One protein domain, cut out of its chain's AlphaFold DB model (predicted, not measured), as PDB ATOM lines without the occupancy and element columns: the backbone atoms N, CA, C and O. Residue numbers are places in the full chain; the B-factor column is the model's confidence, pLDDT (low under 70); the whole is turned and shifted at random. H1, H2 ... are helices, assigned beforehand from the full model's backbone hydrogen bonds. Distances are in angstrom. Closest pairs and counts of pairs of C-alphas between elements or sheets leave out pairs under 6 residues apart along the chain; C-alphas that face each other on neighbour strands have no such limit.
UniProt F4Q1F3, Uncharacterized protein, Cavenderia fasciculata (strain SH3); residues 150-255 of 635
ATOM      1  N   HIS A 150     459.911 402.435 371.617       39.25
ATOM      2  CA  HIS A 150     460.179 403.790 372.097       39.25
ATOM      3  C   HIS A 150     461.466 403.807 372.959       39.25
ATOM      4  O   HIS A 150     461.645 402.885 373.761       39.25
ATOM      5  N   PRO A 151     462.345 404.829 372.877       45.84
ATOM      6  CA  PRO A 151     463.614 404.888 373.627       45.84
ATOM      7  C   PRO A 151     463.474 404.623 375.137       45.84
ATOM      8  O   PRO A 151     464.379 404.106 375.792       45.84
ATOM      9  N   THR A 152     462.297 404.923 375.686       46.81
ATOM     10  CA  THR A 152     461.874 404.636 377.060       46.81
ATOM     11  C   THR A 152     461.806 403.141 377.392       46.81
ATOM     12  O   THR A 152     462.119 402.768 378.516       46.81
ATOM     13  N   THR A 153     461.462 402.266 376.447       49.69
ATOM     14  CA  THR A 153     461.355 400.812 376.663       49.69
ATOM     15  C   THR A 153     462.730 400.148 376.758       49.69
ATOM     16  O   THR A 153     462.945 399.325 377.642       49.69
ATOM     17  N   ILE A 154     463.700 400.565 375.936       50.12
ATOM     18  CA  ILE A 154     465.095 400.088 376.018       50.12
ATOM     19  C   ILE A 154     465.741 400.551 377.334       50.12
ATOM     20  O   ILE A 154     466.389 399.763 378.025       50.12
ATOM     21  N   LEU A 155     465.492 401.804 377.737       49.44
ATOM     22  CA  LEU A 155     465.892 402.328 379.047       49.44
ATOM     23  C   LEU A 155     465.256 401.544 380.205       49.44
ATOM     24  O   LEU A 155     465.948 401.233 381.170       49.44
ATOM     25  N   ASN A 156     463.978 401.171 380.101       51.06
ATOM     26  CA  ASN A 156     463.277 400.410 381.138       51.06
ATOM     27  C   ASN A 156     463.779 398.964 381.265       51.06
ATOM     28  O   ASN A 156     463.924 398.477 382.387       51.06
ATOM     29  N   THR A 157     464.119 398.304 380.155       52.22
ATOM     30  CA  THR A 157     464.718 396.959 380.170       52.22
ATOM     31  C   THR A 157     466.127 396.985 380.774       52.22
ATOM     32  O   THR A 157     466.443 396.164 381.633       52.22
ATOM     33  N   ILE A 158     466.946 397.993 380.442       52.50
ATOM     34  CA  ILE A 158     468.274 398.201 381.056       52.50
ATOM     35  C   ILE A 158     468.158 398.575 382.551       52.50
ATOM     36  O   ILE A 158     469.042 398.254 383.344       52.50
ATOM     37  N   MET A 159     467.063 399.222 382.964       51.75
ATOM     38  CA  MET A 159     466.802 399.606 384.358       51.75
ATOM     39  C   MET A 159     466.339 398.445 385.257       51.75
ATOM     40  O   MET A 159     466.421 398.573 386.483       51.75
ATOM     41  N   PHE A 160     465.858 397.331 384.689       54.56
ATOM     42  CA  PHE A 160     465.304 396.211 385.462       54.56
ATOM     43  C   PHE A 160     466.322 395.115 385.819       54.56
ATOM     44  O   PHE A 160     466.124 394.406 386.808       54.56
ATOM     45  N   GLU A 161     467.457 395.022 385.122       50.62
ATOM     46  CA  GLU A 161     468.498 394.034 385.429       50.62
ATOM     47  C   GLU A 161     469.556 394.574 386.414       50.62
ATOM     48  O   GLU A 161     470.570 395.164 386.052       50.62
ATOM     49  N   SER A 162     469.314 394.302 387.703       54.72
ATOM     50  CA  SER A 162     470.205 394.460 388.873       54.72
ATOM     51  C   SER A 162     470.685 395.890 389.214       54.72
ATOM     52  O   SER A 162     471.544 396.493 388.578       54.72
ATOM     53  N   LYS A 163     470.138 396.439 390.311       54.25
ATOM     54  CA  LYS A 163     470.358 397.820 390.776       54.25
ATOM     55  C   LYS A 163     471.670 397.985 391.568       54.25
ATOM     56  O   LYS A 163     471.742 397.499 392.699       54.25
ATOM     57  N   PRO A 164     472.638 398.811 391.125       55.09
ATOM     58  CA  PRO A 164     473.551 399.458 392.060       55.09
ATOM     59  C   PRO A 164     472.787 400.506 392.894       55.09
ATOM     60  O   PRO A 164     471.948 401.262 392.382       55.09
ATOM     61  N   LYS A 165     473.043 400.518 394.211       62.94
ATOM     62  CA  LYS A 165     472.302 401.328 395.200       62.94
ATOM     63  C   LYS A 165     472.578 402.835 395.099       62.94
ATOM     64  O   LYS A 165     471.732 403.615 395.523       62.94
ATOM     65  N   SER A 166     473.701 403.257 394.514       75.94
ATOM     66  CA  SER A 166     474.047 404.676 394.347       75.94
ATOM     67  C   SER A 166     473.814 405.169 392.915       75.94
ATOM     68  O   SER A 166     474.048 404.448 391.941       75.94
ATOM     69  N   LEU A 167     473.386 406.430 392.784       60.69
ATOM     70  CA  LEU A 167     473.166 407.105 391.496       60.69
ATOM     71  C   LEU A 167     474.441 407.105 390.626       60.69
ATOM     72  O   LEU A 167     474.391 406.878 389.420       60.69
ATOM     73  N   VAL A 168     475.604 407.256 391.271       65.75
ATOM     74  CA  VAL A 168     476.932 407.187 390.641       65.75
ATOM     75  C   VAL A 168     477.227 405.780 390.102       65.75
ATOM     76  O   VAL A 168     477.735 405.635 388.990       65.75
ATOM     77  N   GLY A 169     476.848 404.732 390.843       66.94
ATOM     78  CA  GLY A 169     476.991 403.343 390.406       66.94
ATOM     79  C   GLY A 169     476.123 403.002 389.193       66.94
ATOM     80  O   GLY A 169     476.580 402.282 388.308       66.94
ATOM     81  N   ARG A 170     474.909 403.567 389.102       62.94
ATOM     82  CA  ARG A 170     474.011 403.373 387.945       62.94
ATOM     83  C   ARG A 170     474.563 404.012 386.680       62.94
ATOM     84  O   ARG A 170     474.638 403.340 385.658       62.94
ATOM     85  N   ASN A 171     475.036 405.255 386.758       61.41
ATOM     86  CA  ASN A 171     475.635 405.926 385.600       61.41
ATOM     87  C   ASN A 171     476.907 405.222 385.114       61.41
ATOM     88  O   ASN A 171     477.122 405.095 383.908       61.41
ATOM     89  N   LYS A 172     477.730 404.707 386.035       66.50
ATOM     90  CA  LYS A 172     478.910 403.909 385.682       66.50
ATOM     91  C   LYS A 172     478.524 402.588 385.007       66.50
ATOM     92  O   LYS A 172     479.118 402.244 383.990       66.50
ATOM     93  N   TYR A 173     477.523 401.881 385.530       69.25
ATOM     94  CA  TYR A 173     477.035 400.624 384.957       69.25
ATOM     95  C   TYR A 173     476.428 400.820 383.563       69.25
ATOM     96  O   TYR A 173     476.824 400.131 382.630       69.25
ATOM     97  N   ILE A 174     475.552 401.815 383.390       67.25
ATOM     98  CA  ILE A 174     474.927 402.136 382.098       67.25
ATOM     99  C   ILE A 174     475.995 402.481 381.056       67.25
ATOM    100  O   ILE A 174     475.972 401.926 379.960       67.25
ATOM    101  N   ARG A 175     476.985 403.318 381.404       58.75
ATOM    102  CA  ARG A 175     478.105 403.620 380.499       58.75
ATOM    103  C   ARG A 175     478.865 402.354 380.106       58.75
ATOM    104  O   ARG A 175     479.063 402.132 378.920       58.75
ATOM    105  N   ILE A 176     479.243 401.503 381.063       65.69
ATOM    106  CA  ILE A 176     479.964 400.249 380.781       65.69
ATOM    107  C   ILE A 176     479.144 399.324 379.870       65.69
ATOM    108  O   ILE A 176     479.693 398.754 378.929       65.69
ATOM    109  N   THR A 177     477.839 399.191 380.112       66.69
ATOM    110  CA  THR A 177     476.953 398.327 379.323       66.69
ATOM    111  C   THR A 177     476.745 398.860 377.906       66.69
ATOM    112  O   THR A 177     476.810 398.070 376.964       66.69
ATOM    113  N   ILE A 178     476.581 400.177 377.735       65.25
ATOM    114  CA  ILE A 178     476.516 400.830 376.418       65.25
ATOM    115  C   ILE A 178     477.842 400.646 375.679       65.25
ATOM    116  O   ILE A 178     477.840 400.159 374.556       65.25
ATOM    117  N   PHE A 179     478.981 400.934 376.319       59.16
ATOM    118  CA  PHE A 179     480.298 400.720 375.710       59.16
ATOM    119  C   PHE A 179     480.522 399.257 375.318       59.16
ATOM    120  O   PHE A 179     481.107 398.991 374.272       59.16
ATOM    121  N   LYS A 180     480.033 398.298 376.113       66.00
ATOM    122  CA  LYS A 180     480.089 396.873 375.773       66.00
ATOM    123  C   LYS A 180     479.235 396.550 374.545       66.00
ATOM    124  O   LYS A 180     479.735 395.882 373.653       66.00
ATOM    125  N   HIS A 181     477.998 397.040 374.468       58.25
ATOM    126  CA  HIS A 181     477.117 396.789 373.321       58.25
ATOM    127  C   HIS A 181     477.624 397.464 372.044       58.25
ATOM    128  O   HIS A 181     477.702 396.801 371.019       58.25
ATOM    129  N   VAL A 182     478.063 398.725 372.115       56.91
ATOM    130  CA  VAL A 182     478.711 399.427 370.991       56.91
ATOM    131  C   VAL A 182     479.954 398.664 370.528       56.91
ATOM    132  O   VAL A 182     480.172 398.492 369.336       56.91
ATOM    133  N   LYS A 183     480.743 398.121 371.462       62.41
ATOM    134  CA  LYS A 183     481.908 397.297 371.130       62.41
ATOM    135  C   LYS A 183     481.528 395.976 370.454       62.41
ATOM    136  O   LYS A 183     482.231 395.573 369.534       62.41
ATOM    137  N   GLU A 184     480.475 395.286 370.890       62.72
ATOM    138  CA  GLU A 184     480.015 394.057 370.223       62.72
ATOM    139  C   GLU A 184     479.386 394.342 368.847       62.72
ATOM    140  O   GLU A 184     479.625 393.575 367.917       62.72
ATOM    141  N   LEU A 185     478.668 395.458 368.684       61.97
ATOM    142  CA  LEU A 185     478.145 395.906 367.387       61.97
ATOM    143  C   LEU A 185     479.286 396.220 366.411       61.97
ATOM    144  O   LEU A 185     479.326 395.642 365.330       61.97
ATOM    145  N   ASN A 186     480.285 397.002 366.837       61.41
ATOM    146  CA  ASN A 186     481.468 397.294 366.019       61.41
ATOM    147  C   ASN A 186     482.254 396.022 365.651       61.41
ATOM    148  O   ASN A 186     482.854 395.946 364.583       61.41
ATOM    149  N   LYS A 187     482.275 394.998 366.516       68.25
ATOM    150  CA  LYS A 187     482.881 393.700 366.176       68.25
ATOM    151  C   LYS A 187     482.083 392.956 365.114       68.25
ATOM    152  O   LYS A 187     482.691 392.414 364.199       68.25
ATOM    153  N   ALA A 188     480.760 392.888 365.255       70.00
ATOM    154  CA  ALA A 188     479.906 392.214 364.281       70.00
ATOM    155  C   ALA A 188     480.016 392.887 362.905       70.00
ATOM    156  O   ALA A 188     480.144 392.198 361.893       70.00
ATOM    157  N   GLU A 189     480.063 394.220 362.885       70.38
ATOM    158  CA  GLU A 189     480.247 395.013 361.672       70.38
ATOM    159  C   GLU A 189     481.625 394.773 361.036       70.38
ATOM    160  O   GLU A 189     481.701 394.433 359.859       70.38
ATOM    161  N   ASN A 190     482.705 394.788 361.831       68.38
ATOM    162  CA  ASN A 190     484.050 394.455 361.349       68.38
ATOM    163  C   ASN A 190     484.150 393.026 360.788       68.38
ATOM    164  O   ASN A 190     484.753 392.817 359.739       68.38
ATOM    165  N   ILE A 191     483.558 392.032 361.461       70.25
ATOM    166  CA  ILE A 191     483.549 390.641 360.976       70.25
ATOM    167  C   ILE A 191     482.801 390.557 359.639       70.25
ATOM    168  O   ILE A 191     483.288 389.914 358.709       70.25
ATOM    169  N   ARG A 192     481.658 391.244 359.513       77.38
ATOM    170  CA  ARG A 192     480.894 391.313 358.260       77.38
ATOM    171  C   ARG A 192     481.727 391.926 357.132       77.38
ATOM    172  O   ARG A 192     481.768 391.345 356.049       77.38
ATOM    173  N   SER A 193     482.433 393.028 357.390       75.88
ATOM    174  CA  SER A 193     483.311 393.669 356.403       75.88
ATOM    175  C   SER A 193     484.469 392.770 355.973       75.88
ATOM    176  O   SER A 193     484.756 392.677 354.782       75.88
ATOM    177  N   ILE A 194     485.094 392.042 356.904       71.50
ATOM    178  CA  ILE A 194     486.164 391.081 356.586       71.50
ATOM    179  C   ILE A 194     485.637 389.952 355.687       71.50
ATOM    180  O   ILE A 194     486.280 389.600 354.696       71.50
ATOM    181  N   CYS A 195     484.455 389.403 355.985       76.56
ATOM    182  CA  CYS A 195     483.832 388.380 355.143       76.56
ATOM    183  C   CYS A 195     483.506 388.910 353.738       76.56
ATOM    184  O   CYS A 195     483.796 388.230 352.755       76.56
ATOM    185  N   GLN A 196     482.970 390.129 353.640       86.50
ATOM    186  CA  GLN A 196     482.674 390.792 352.366       86.50
ATOM    187  C   GLN A 196     483.931 390.984 351.505       86.50
ATOM    188  O   GLN A 196     483.923 390.625 350.331       86.50
ATOM    189  N   ILE A 197     485.039 391.443 352.098       80.50
ATOM    190  CA  ILE A 197     486.336 391.572 351.411       80.50
ATOM    191  C   ILE A 197     486.828 390.212 350.908       80.50
ATOM    192  O   ILE A 197     487.266 390.090 349.765       80.50
ATOM    193  N   SER A 198     486.750 389.175 351.748       79.69
ATOM    194  CA  SER A 198     487.170 387.829 351.355       79.69
ATOM    195  C   SER A 198     486.327 387.278 350.202       79.69
ATOM    196  O   SER A 198     486.872 386.612 349.319       79.69
ATOM    197  N   ASP A 199     485.017 387.527 350.209       88.19
ATOM    198  CA  ASP A 199     484.115 387.119 349.132       88.19
ATOM    199  C   ASP A 199     484.393 387.928 347.846       88.19
ATOM    200  O   ASP A 199     484.419 387.344 346.761       88.19
ATOM    201  N   LEU A 200     484.716 389.226 347.952       89.88
ATOM    202  CA  LEU A 200     485.127 390.063 346.818       89.88
ATOM    203  C   LEU A 200     486.439 389.580 346.183       89.88
ATOM    204  O   LEU A 200     486.514 389.427 344.965       89.88
ATOM    205  N   HIS A 201     487.461 389.271 346.986       83.94
ATOM    206  CA  HIS A 201     488.713 388.690 346.486       83.94
ATOM    207  C   HIS A 201     488.470 387.363 345.752       83.94
ATOM    208  O   HIS A 201     489.042 387.121 344.685       83.94
ATOM    209  N   ALA A 202     487.603 386.502 346.294       86.00
ATOM    210  CA  ALA A 202     487.236 385.249 345.641       86.00
ATOM    211  C   ALA A 202     486.507 385.491 344.307       86.00
ATOM    212  O   ALA A 202     486.798 384.810 343.321       86.00
ATOM    213  N   LEU A 203     485.612 386.484 344.253       90.56
ATOM    214  CA  LEU A 203     484.894 386.877 343.041       90.56
ATOM    215  C   LEU A 203     485.844 387.397 341.953       90.56
ATOM    216  O   LEU A 203     485.785 386.911 340.823       90.56
ATOM    217  N   ILE A 204     486.748 388.321 342.300       88.75
ATOM    218  CA  ILE A 204     487.770 388.869 341.393       88.75
ATOM    219  C   ILE A 204     488.621 387.733 340.820       88.75
ATOM    220  O   ILE A 204     488.753 387.600 339.601       88.75
ATOM    221  N   LYS A 205     489.116 386.831 341.676       85.56
ATOM    222  CA  LYS A 205     489.932 385.686 341.249       85.56
ATOM    223  C   LYS A 205     489.162 384.724 340.337       85.56
ATOM    224  O   LYS A 205     489.712 384.256 339.339       85.56
ATOM    225  N   LYS A 206     487.890 384.445 340.641       89.31
ATOM    226  CA  LYS A 206     487.014 383.591 339.817       89.31
ATOM    227  C   LYS A 206     486.756 384.204 338.438       89.31
ATOM    228  O   LYS A 206     486.846 383.518 337.417       89.31
ATOM    229  N   LYS A 207     486.466 385.502 338.383       90.00
ATOM    230  CA  LYS A 207     486.211 386.216 337.124       90.00
ATOM    231  C   LYS A 207     487.482 386.366 336.292       90.00
ATOM    232  O   LYS A 207     487.438 386.124 335.092       90.00
ATOM    233  N   ARG A 208     488.632 386.607 336.933       87.56
ATOM    234  CA  ARG A 208     489.948 386.615 336.273       87.56
ATOM    235  C   ARG A 208     490.240 385.295 335.557       87.56
ATOM    236  O   ARG A 208     490.710 385.325 334.427       87.56
ATOM    237  N   ARG A 209     489.922 384.152 336.179       88.12
ATOM    238  CA  ARG A 209     490.088 382.819 335.565       88.12
ATOM    239  C   ARG A 209     489.129 382.565 334.407       88.12
ATOM    240  O   ARG A 209     489.537 382.005 333.404       88.12
ATOM    241  N   SER A 210     487.873 382.987 334.538       90.62
ATOM    242  CA  SER A 210     486.866 382.769 333.486       90.62
ATOM    243  C   SER A 210     486.937 383.778 332.334       90.62
ATOM    244  O   SER A 210     486.197 383.632 331.368       90.62
ATOM    245  N   GLY A 211     487.755 384.834 332.443       90.00
ATOM    246  CA  GLY A 211     487.832 385.916 331.454       90.00
ATOM    247  C   GLY A 211     486.551 386.754 331.332       90.00
ATOM    248  O   GLY A 211     486.476 387.645 330.489       90.00
ATOM    249  N   LYS A 212     485.535 386.483 332.161       92.44
ATOM    250  CA  LYS A 212     484.255 387.192 332.141       92.44
ATOM    251  C   LYS A 212     484.420 388.598 332.699       92.44
ATOM    252  O   LYS A 212     485.079 388.791 333.720       92.44
ATOM    253  N   ILE A 213     483.705 389.538 332.083       91.94
ATOM    254  CA  ILE A 213     483.626 390.920 332.549       91.94
ATOM    255  C   ILE A 213     483.115 390.959 333.991       91.94
ATOM    256  O   ILE A 213     482.135 390.297 334.356       91.94
ATOM    257  N   LEU A 214     483.856 391.691 334.822       94.31
ATOM    258  CA  LEU A 214     483.490 392.032 336.186       94.31
ATOM    259  C   LEU A 214     483.074 393.500 336.181       94.31
ATOM    260  O   LEU A 214     483.910 394.398 336.070       94.31
ATOM    261  N   THR A 215     481.764 393.701 336.225       95.75
ATOM    262  CA  THR A 215     481.133 395.019 336.191       95.75
ATOM    263  C   THR A 215     481.047 395.607 337.596       95.75
ATOM    264  O   THR A 215     481.117 394.880 338.588       95.75
ATOM    265  N   TRP A 216     480.827 396.917 337.706       96.25
ATOM    266  CA  TRP A 216     480.525 397.550 338.993       96.25
ATOM    267  C   TRP A 216     479.345 396.898 339.728       96.25
ATOM    268  O   TRP A 216     479.398 396.719 340.942       96.25
ATOM    269  N   GLU A 217     478.311 396.481 338.996       95.69
ATOM    270  CA  GLU A 217     477.143 395.795 339.559       95.69
ATOM    271  C   GLU A 217     477.520 394.474 340.243       95.69
ATOM    272  O   GLU A 217     476.967 394.147 341.291       95.69
ATOM    273  N   ASP A 218     478.515 393.755 339.710       93.81
ATOM    274  CA  ASP A 218     479.047 392.546 340.342       93.81
ATOM    275  C   ASP A 218     479.832 392.861 341.630       93.81
ATOM    276  O   ASP A 218     479.865 392.038 342.543       93.81
ATOM    277  N   ILE A 219     480.500 394.019 341.700       94.94
ATOM    278  CA  ILE A 219     481.427 394.383 342.784       94.94
ATOM    279  C   ILE A 219     480.708 395.068 343.950       94.94
ATOM    280  O   ILE A 219     481.002 394.772 345.110       94.94
ATOM    281  N   LYS A 220     479.768 395.977 343.669       94.69
ATOM    282  CA  LYS A 220     479.191 396.890 344.668       94.69
ATOM    283  C   LYS A 220     478.478 396.180 345.819       94.69
ATOM    284  O   LYS A 220     478.478 396.689 346.934       94.69
ATOM    285  N   GLU A 221     477.919 394.990 345.582       92.50
ATOM    286  CA  GLU A 221     477.275 394.179 346.629       92.50
ATOM    287  C   GLU A 221     478.273 393.638 347.671       92.50
ATOM    288  O   GLU A 221     477.882 393.286 348.787       92.50
ATOM    289  N   TYR A 222     479.561 393.572 347.319       93.12
ATOM    290  CA  TYR A 222     480.626 393.014 348.154       93.12
ATOM    291  C   TYR A 222     481.563 394.077 348.736       93.12
ATOM    292  O   TYR A 222     482.419 393.732 349.548       93.12
ATOM    293  N   LEU A 223     481.423 395.353 348.360       94.06
ATOM    294  CA  LEU A 223     482.230 396.432 348.930       94.06
ATOM    295  C   LEU A 223     481.674 396.848 350.301       94.06
ATOM    296  O   LEU A 223     480.542 397.333 350.382       94.06
ATOM    297  N   PRO A 224     482.443 396.703 351.396       91.88
ATOM    298  CA  PRO A 224     482.027 397.227 352.690       91.88
ATOM    299  C   PRO A 224     482.076 398.763 352.704       91.88
ATOM    300  O   PRO A 224     482.766 399.379 351.880       91.88
ATOM    301  N   PRO A 225     481.431 399.408 353.694       93.56
ATOM    302  CA  PRO A 225     481.667 400.816 353.983       93.56
ATOM    303  C   PRO A 225     483.168 401.115 354.097       93.56
ATOM    304  O   PRO A 225     483.887 400.450 354.843       93.56
ATOM    305  N   ARG A 226     483.643 402.141 353.376       93.06
ATOM    306  CA  ARG A 226     485.072 402.496 353.254       93.06
ATOM    307  C   ARG A 226     485.810 402.526 354.597       93.06
ATOM    308  O   ARG A 226     486.911 401.996 354.698       93.06
ATOM    309  N   HIS A 227     485.210 403.128 355.624       91.81
ATOM    310  CA  HIS A 227     485.817 403.312 356.950       91.81
ATOM    311  C   HIS A 227     486.047 402.002 357.726       91.81
ATOM    312  O   HIS A 227     486.784 402.006 358.709       91.81
ATOM    313  N   LEU A 228     485.451 400.893 357.280       90.31
ATOM    314  CA  LEU A 228     485.636 399.559 357.858       90.31
ATOM    315  C   LEU A 228     486.720 398.747 357.139       90.31
ATOM    316  O   LEU A 228     487.096 397.672 357.603       90.31
ATOM    317  N   VAL A 229     487.231 399.244 356.008       89.25
ATOM    318  CA  VAL A 229     488.256 398.562 355.212       89.25
ATOM    319  C   VAL A 229     489.591 399.284 355.368       89.25
ATOM    320  O   VAL A 229     489.675 400.462 355.010       89.25
ATOM    321  N   PRO A 230     490.649 398.615 355.865       86.31
ATOM    322  CA  PRO A 230     491.986 399.195 355.919       86.31
ATOM    323  C   PRO A 230     492.451 399.666 354.539       86.31
ATOM    324  O   PRO A 230     492.195 399.000 353.535       86.31
ATOM    325  N   PHE A 231     493.174 400.785 354.494       87.12
ATOM    326  CA  PHE A 231     493.672 401.383 353.252       87.12
ATOM    327  C   PHE A 231     494.418 400.373 352.366       87.12
ATOM    328  O   PHE A 231     494.090 400.228 351.191       87.12
ATOM    329  N   GLN A 232     495.324 399.577 352.945       81.31
ATOM    330  CA  GLN A 232     496.085 398.550 352.221       81.31
ATOM    331  C   GLN A 232     495.184 397.507 351.556       81.31
ATOM    332  O   GLN A 232     495.464 397.043 350.458       81.31
ATOM    333  N   THR A 233     494.074 397.143 352.195       85.81
ATOM    334  CA  THR A 233     493.122 396.197 351.613       85.81
ATOM    335  C   THR A 233     492.380 396.811 350.430       85.81
ATOM    336  O   THR A 233     492.154 396.124 349.437       85.81
ATOM    337  N   ARG A 234     492.050 398.109 350.493       92.88
ATOM    338  CA  ARG A 234     491.455 398.830 349.358       92.88
ATOM    339  C   ARG A 234     492.421 398.906 348.176       92.88
ATOM    340  O   ARG A 234     492.004 398.611 347.059       92.88
ATOM    341  N   LEU A 235     493.703 399.198 348.435       88.88
ATOM    342  CA  LEU A 235     494.765 399.171 347.419       88.88
ATOM    343  C   LEU A 235     494.824 397.811 346.711       88.88
ATOM    344  O   LEU A 235     494.782 397.754 345.489       88.88
ATOM    345  N   VAL A 236     494.854 396.706 347.468       87.31
ATOM    346  CA  VAL A 236     494.915 395.349 346.894       87.31
ATOM    347  C   VAL A 236     493.706 395.052 346.005       87.31
ATOM    348  O   VAL A 236     493.879 394.497 344.923       87.31
ATOM    349  N   ILE A 237     492.497 395.443 346.421       92.00
ATOM    350  CA  ILE A 237     491.275 395.248 345.624       92.00
ATOM    351  C   ILE A 237     491.371 396.001 344.290       92.00
ATOM    352  O   ILE A 237     491.082 395.422 343.242       92.00
ATOM    353  N   ILE A 238     491.789 397.270 344.325       94.38
ATOM    354  CA  ILE A 238     491.922 398.115 343.130       94.38
ATOM    355  C   ILE A 238     493.011 397.561 342.205       94.38
ATOM    356  O   ILE A 238     492.764 397.358 341.016       94.38
ATOM    357  N   ASN A 239     494.174 397.213 342.758       91.00
ATOM    358  CA  ASN A 239     495.286 396.639 342.005       91.00
ATOM    359  C   ASN A 239     494.886 395.309 341.340       91.00
ATOM    360  O   ASN A 239     495.171 395.094 340.162       91.00
ATOM    361  N   GLU A 240     494.200 394.409 342.054       91.56
ATOM    362  CA  GLU A 240     493.730 393.145 341.474       91.56
ATOM    363  C   GLU A 240     492.648 393.347 340.409       91.56
ATOM    364  O   GLU A 240     492.632 392.600 339.428       91.56
ATOM    365  N   TYR A 241     491.788 394.363 340.547       94.75
ATOM    366  CA  TYR A 241     490.844 394.731 339.493       94.75
ATOM    367  C   TYR A 241     491.576 395.168 338.220       94.75
ATOM    368  O   TYR A 241     491.298 394.636 337.143       94.75
ATOM    369  N   CYS A 242     492.569 396.056 338.333       92.94
ATOM    370  CA  CYS A 242     493.363 396.526 337.195       92.94
ATOM    371  C   CYS A 242     494.099 395.393 336.459       92.94
ATOM    372  O   CYS A 242     494.281 395.478 335.246       92.94
ATOM    373  N   LYS A 243     494.444 394.289 337.139       90.31
ATOM    374  CA  LYS A 243     495.035 393.082 336.519       90.31
ATOM    375  C   LYS A 243     494.054 392.233 335.713       90.31
ATOM    376  O   LYS A 243     494.469 391.300 335.026       90.31
ATOM    377  N   MET A 244     492.748 392.451 335.812       92.94
ATOM    378  CA  MET A 244     491.778 391.603 335.119       92.94
ATOM    379  C   MET A 244     491.673 391.996 333.654       92.94
ATOM    380  O   MET A 244     491.313 393.131 333.390       92.94
ATOM    381  N   LYS A 245     491.856 391.079 332.693       91.88
ATOM    382  CA  LYS A 245     491.709 391.378 331.246       91.88
ATOM    383  C   LYS A 245     490.430 392.151 330.889       91.88
ATOM    384  O   LYS A 245     490.413 392.915 329.937       91.88
ATOM    385  N   SER A 246     489.375 391.961 331.673       93.38
ATOM    386  CA  SER A 246     488.066 392.573 331.495       93.38
ATOM    387  C   SER A 246     487.818 393.849 332.313       93.38
ATOM    388  O   SER A 246     486.661 394.203 332.538       93.38
ATOM    389  N   SER A 247     488.855 394.463 332.877       95.62
ATOM    390  CA  SER A 247     488.727 395.701 333.644       95.62
ATOM    391  C   SER A 247     488.274 396.844 332.739       95.62
ATOM    392  O   SER A 247     488.784 396.981 331.626       95.62
ATOM    393  N   THR A 248     487.354 397.680 333.216       96.81
ATOM    394  CA  THR A 248     486.842 398.841 332.477       96.81
ATOM    395  C   THR A 248     487.101 400.132 333.245       96.81
ATOM    396  O   THR A 248     487.225 400.116 334.474       96.81
ATOM    397  N   VAL A 249     487.195 401.251 332.521       97.12
ATOM    398  CA  VAL A 249     487.456 402.576 333.108       97.12
ATOM    399  C   VAL A 249     486.329 402.978 334.057       97.12
ATOM    400  O   VAL A 249     486.592 403.470 335.146       97.12
ATOM    401  N   GLU A 250     485.082 402.674 333.704       97.25
ATOM    402  CA  GLU A 250     483.893 403.041 334.480       97.25
ATOM    403  C   GLU A 250     483.891 402.358 335.851       97.25
ATOM    404  O   GLU A 250     483.600 402.971 336.875       97.25
ATOM    405  N   THR A 251     484.253 401.076 335.890       97.12
ATOM    406  CA  THR A 251     484.310 400.332 337.152       97.12
ATOM    407  C   THR A 251     485.518 400.758 337.986       97.12
ATOM    408  O   THR A 251     485.402 400.858 339.208       97.12
ATOM    409  N   LEU A 252     486.664 401.038 337.349       96.94
ATOM    410  CA  LEU A 252     487.829 401.577 338.050       96.94
ATOM    411  C   LEU A 252     487.509 402.945 338.662       96.94
ATOM    412  O   LEU A 252     487.812 403.160 339.831       96.94
ATOM    413  N   GLN A 253     486.842 403.834 337.927       97.75
ATOM    414  CA  GLN A 253     486.418 405.138 338.432       97.75
ATOM    415  C   GLN A 253     485.582 405.002 339.710       97.75
ATOM    416  O   GLN A 253     485.887 405.647 340.710       97.75
ATOM    417  N   LEU A 254     484.590 404.110 339.720       97.75
ATOM    418  CA  LEU A 254     483.736 403.881 340.891       97.75
ATOM    419  C   LEU A 254     484.505 403.261 342.072       97.75
ATOM    420  O   LEU A 254     484.241 403.580 343.233       97.75
ATOM    421  N   LEU A 255     485.503 402.416 341.800       96.69
ATOM    422  CA  LEU A 255     486.419 401.913 342.827       96.69
ATOM    423  C   LEU A 255     487.306 403.024 343.416       96.69
ATOM    424  O   LEU A 255     487.532 403.042 344.628       96.69
TER     425      LEU A 255
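What this domain is: This is residues 150 to 255 of the 635 residues of an uncharacterized protein of Cavenderia fasciculata (strain SH3) (UniProt F4Q1F3). One long helix, H2, makes the length of this model, with a small head of three short helices, H3, H4 and H5, gathered beside its later part. Near the other end of H2 the printed part folds over to H1, which stands at a steep tilt of 64 degrees to H2 and has a single pair of C-alphas within 8 A of it; between H1 and the head, residues 179 to 185 of H2 stand free. The printed part has 106 residues, with five named helices in the order H1 to H5 and no named strand: all helix. It is extended, with a radius of gyration of the C-alphas of 21.8 A and spans of 68 by 27 by 22 A.

Where its parts are: Find C-alpha 167 at (473.166, 407.105, 391.496); from there H2, residues 167 to 210, runs 64.4 A to C-alpha 210 at (486.866, 382.769, 333.486). Before it look for H1, residues 151 to 160, 14.8 A long. After it come H3, residues 216 to 220, H4, residues 231 to 242, 16.8 A long, and H5, residues 249 to 255, ending at C-alpha 255 (486.419, 401.913, 342.827).

How they stand to each other: Start on H2 at residues 201 to 204, which alone only just touch H4, through its residues 237 to 241, with 3 pairs of C-alphas within 8 A; the closest are Ile 204 and Tyr 241, 6.9 A apart. H4 and H5 form a helical hairpin, a shallow tilt of 17 degrees, opposite ways; H4 touches H5 with residues 238 to 242 alone, the closest C-alphas being Ile 238 and Leu 255, 6.7 A. H1 is close to H2 but not clearly touching, C-alphas 158 and 174 being closest at 7.8 A. In each helix every O i to N i+4 pair is within hydrogen-bond range.

The domain as a whole: The C-alphas farthest apart, Lys 165 and Lys 245, are 67.6 A apart. The printed part has no cut, and no link is long. Confidence is under 70 at residues 150 to 165, 167 to 187 and 190.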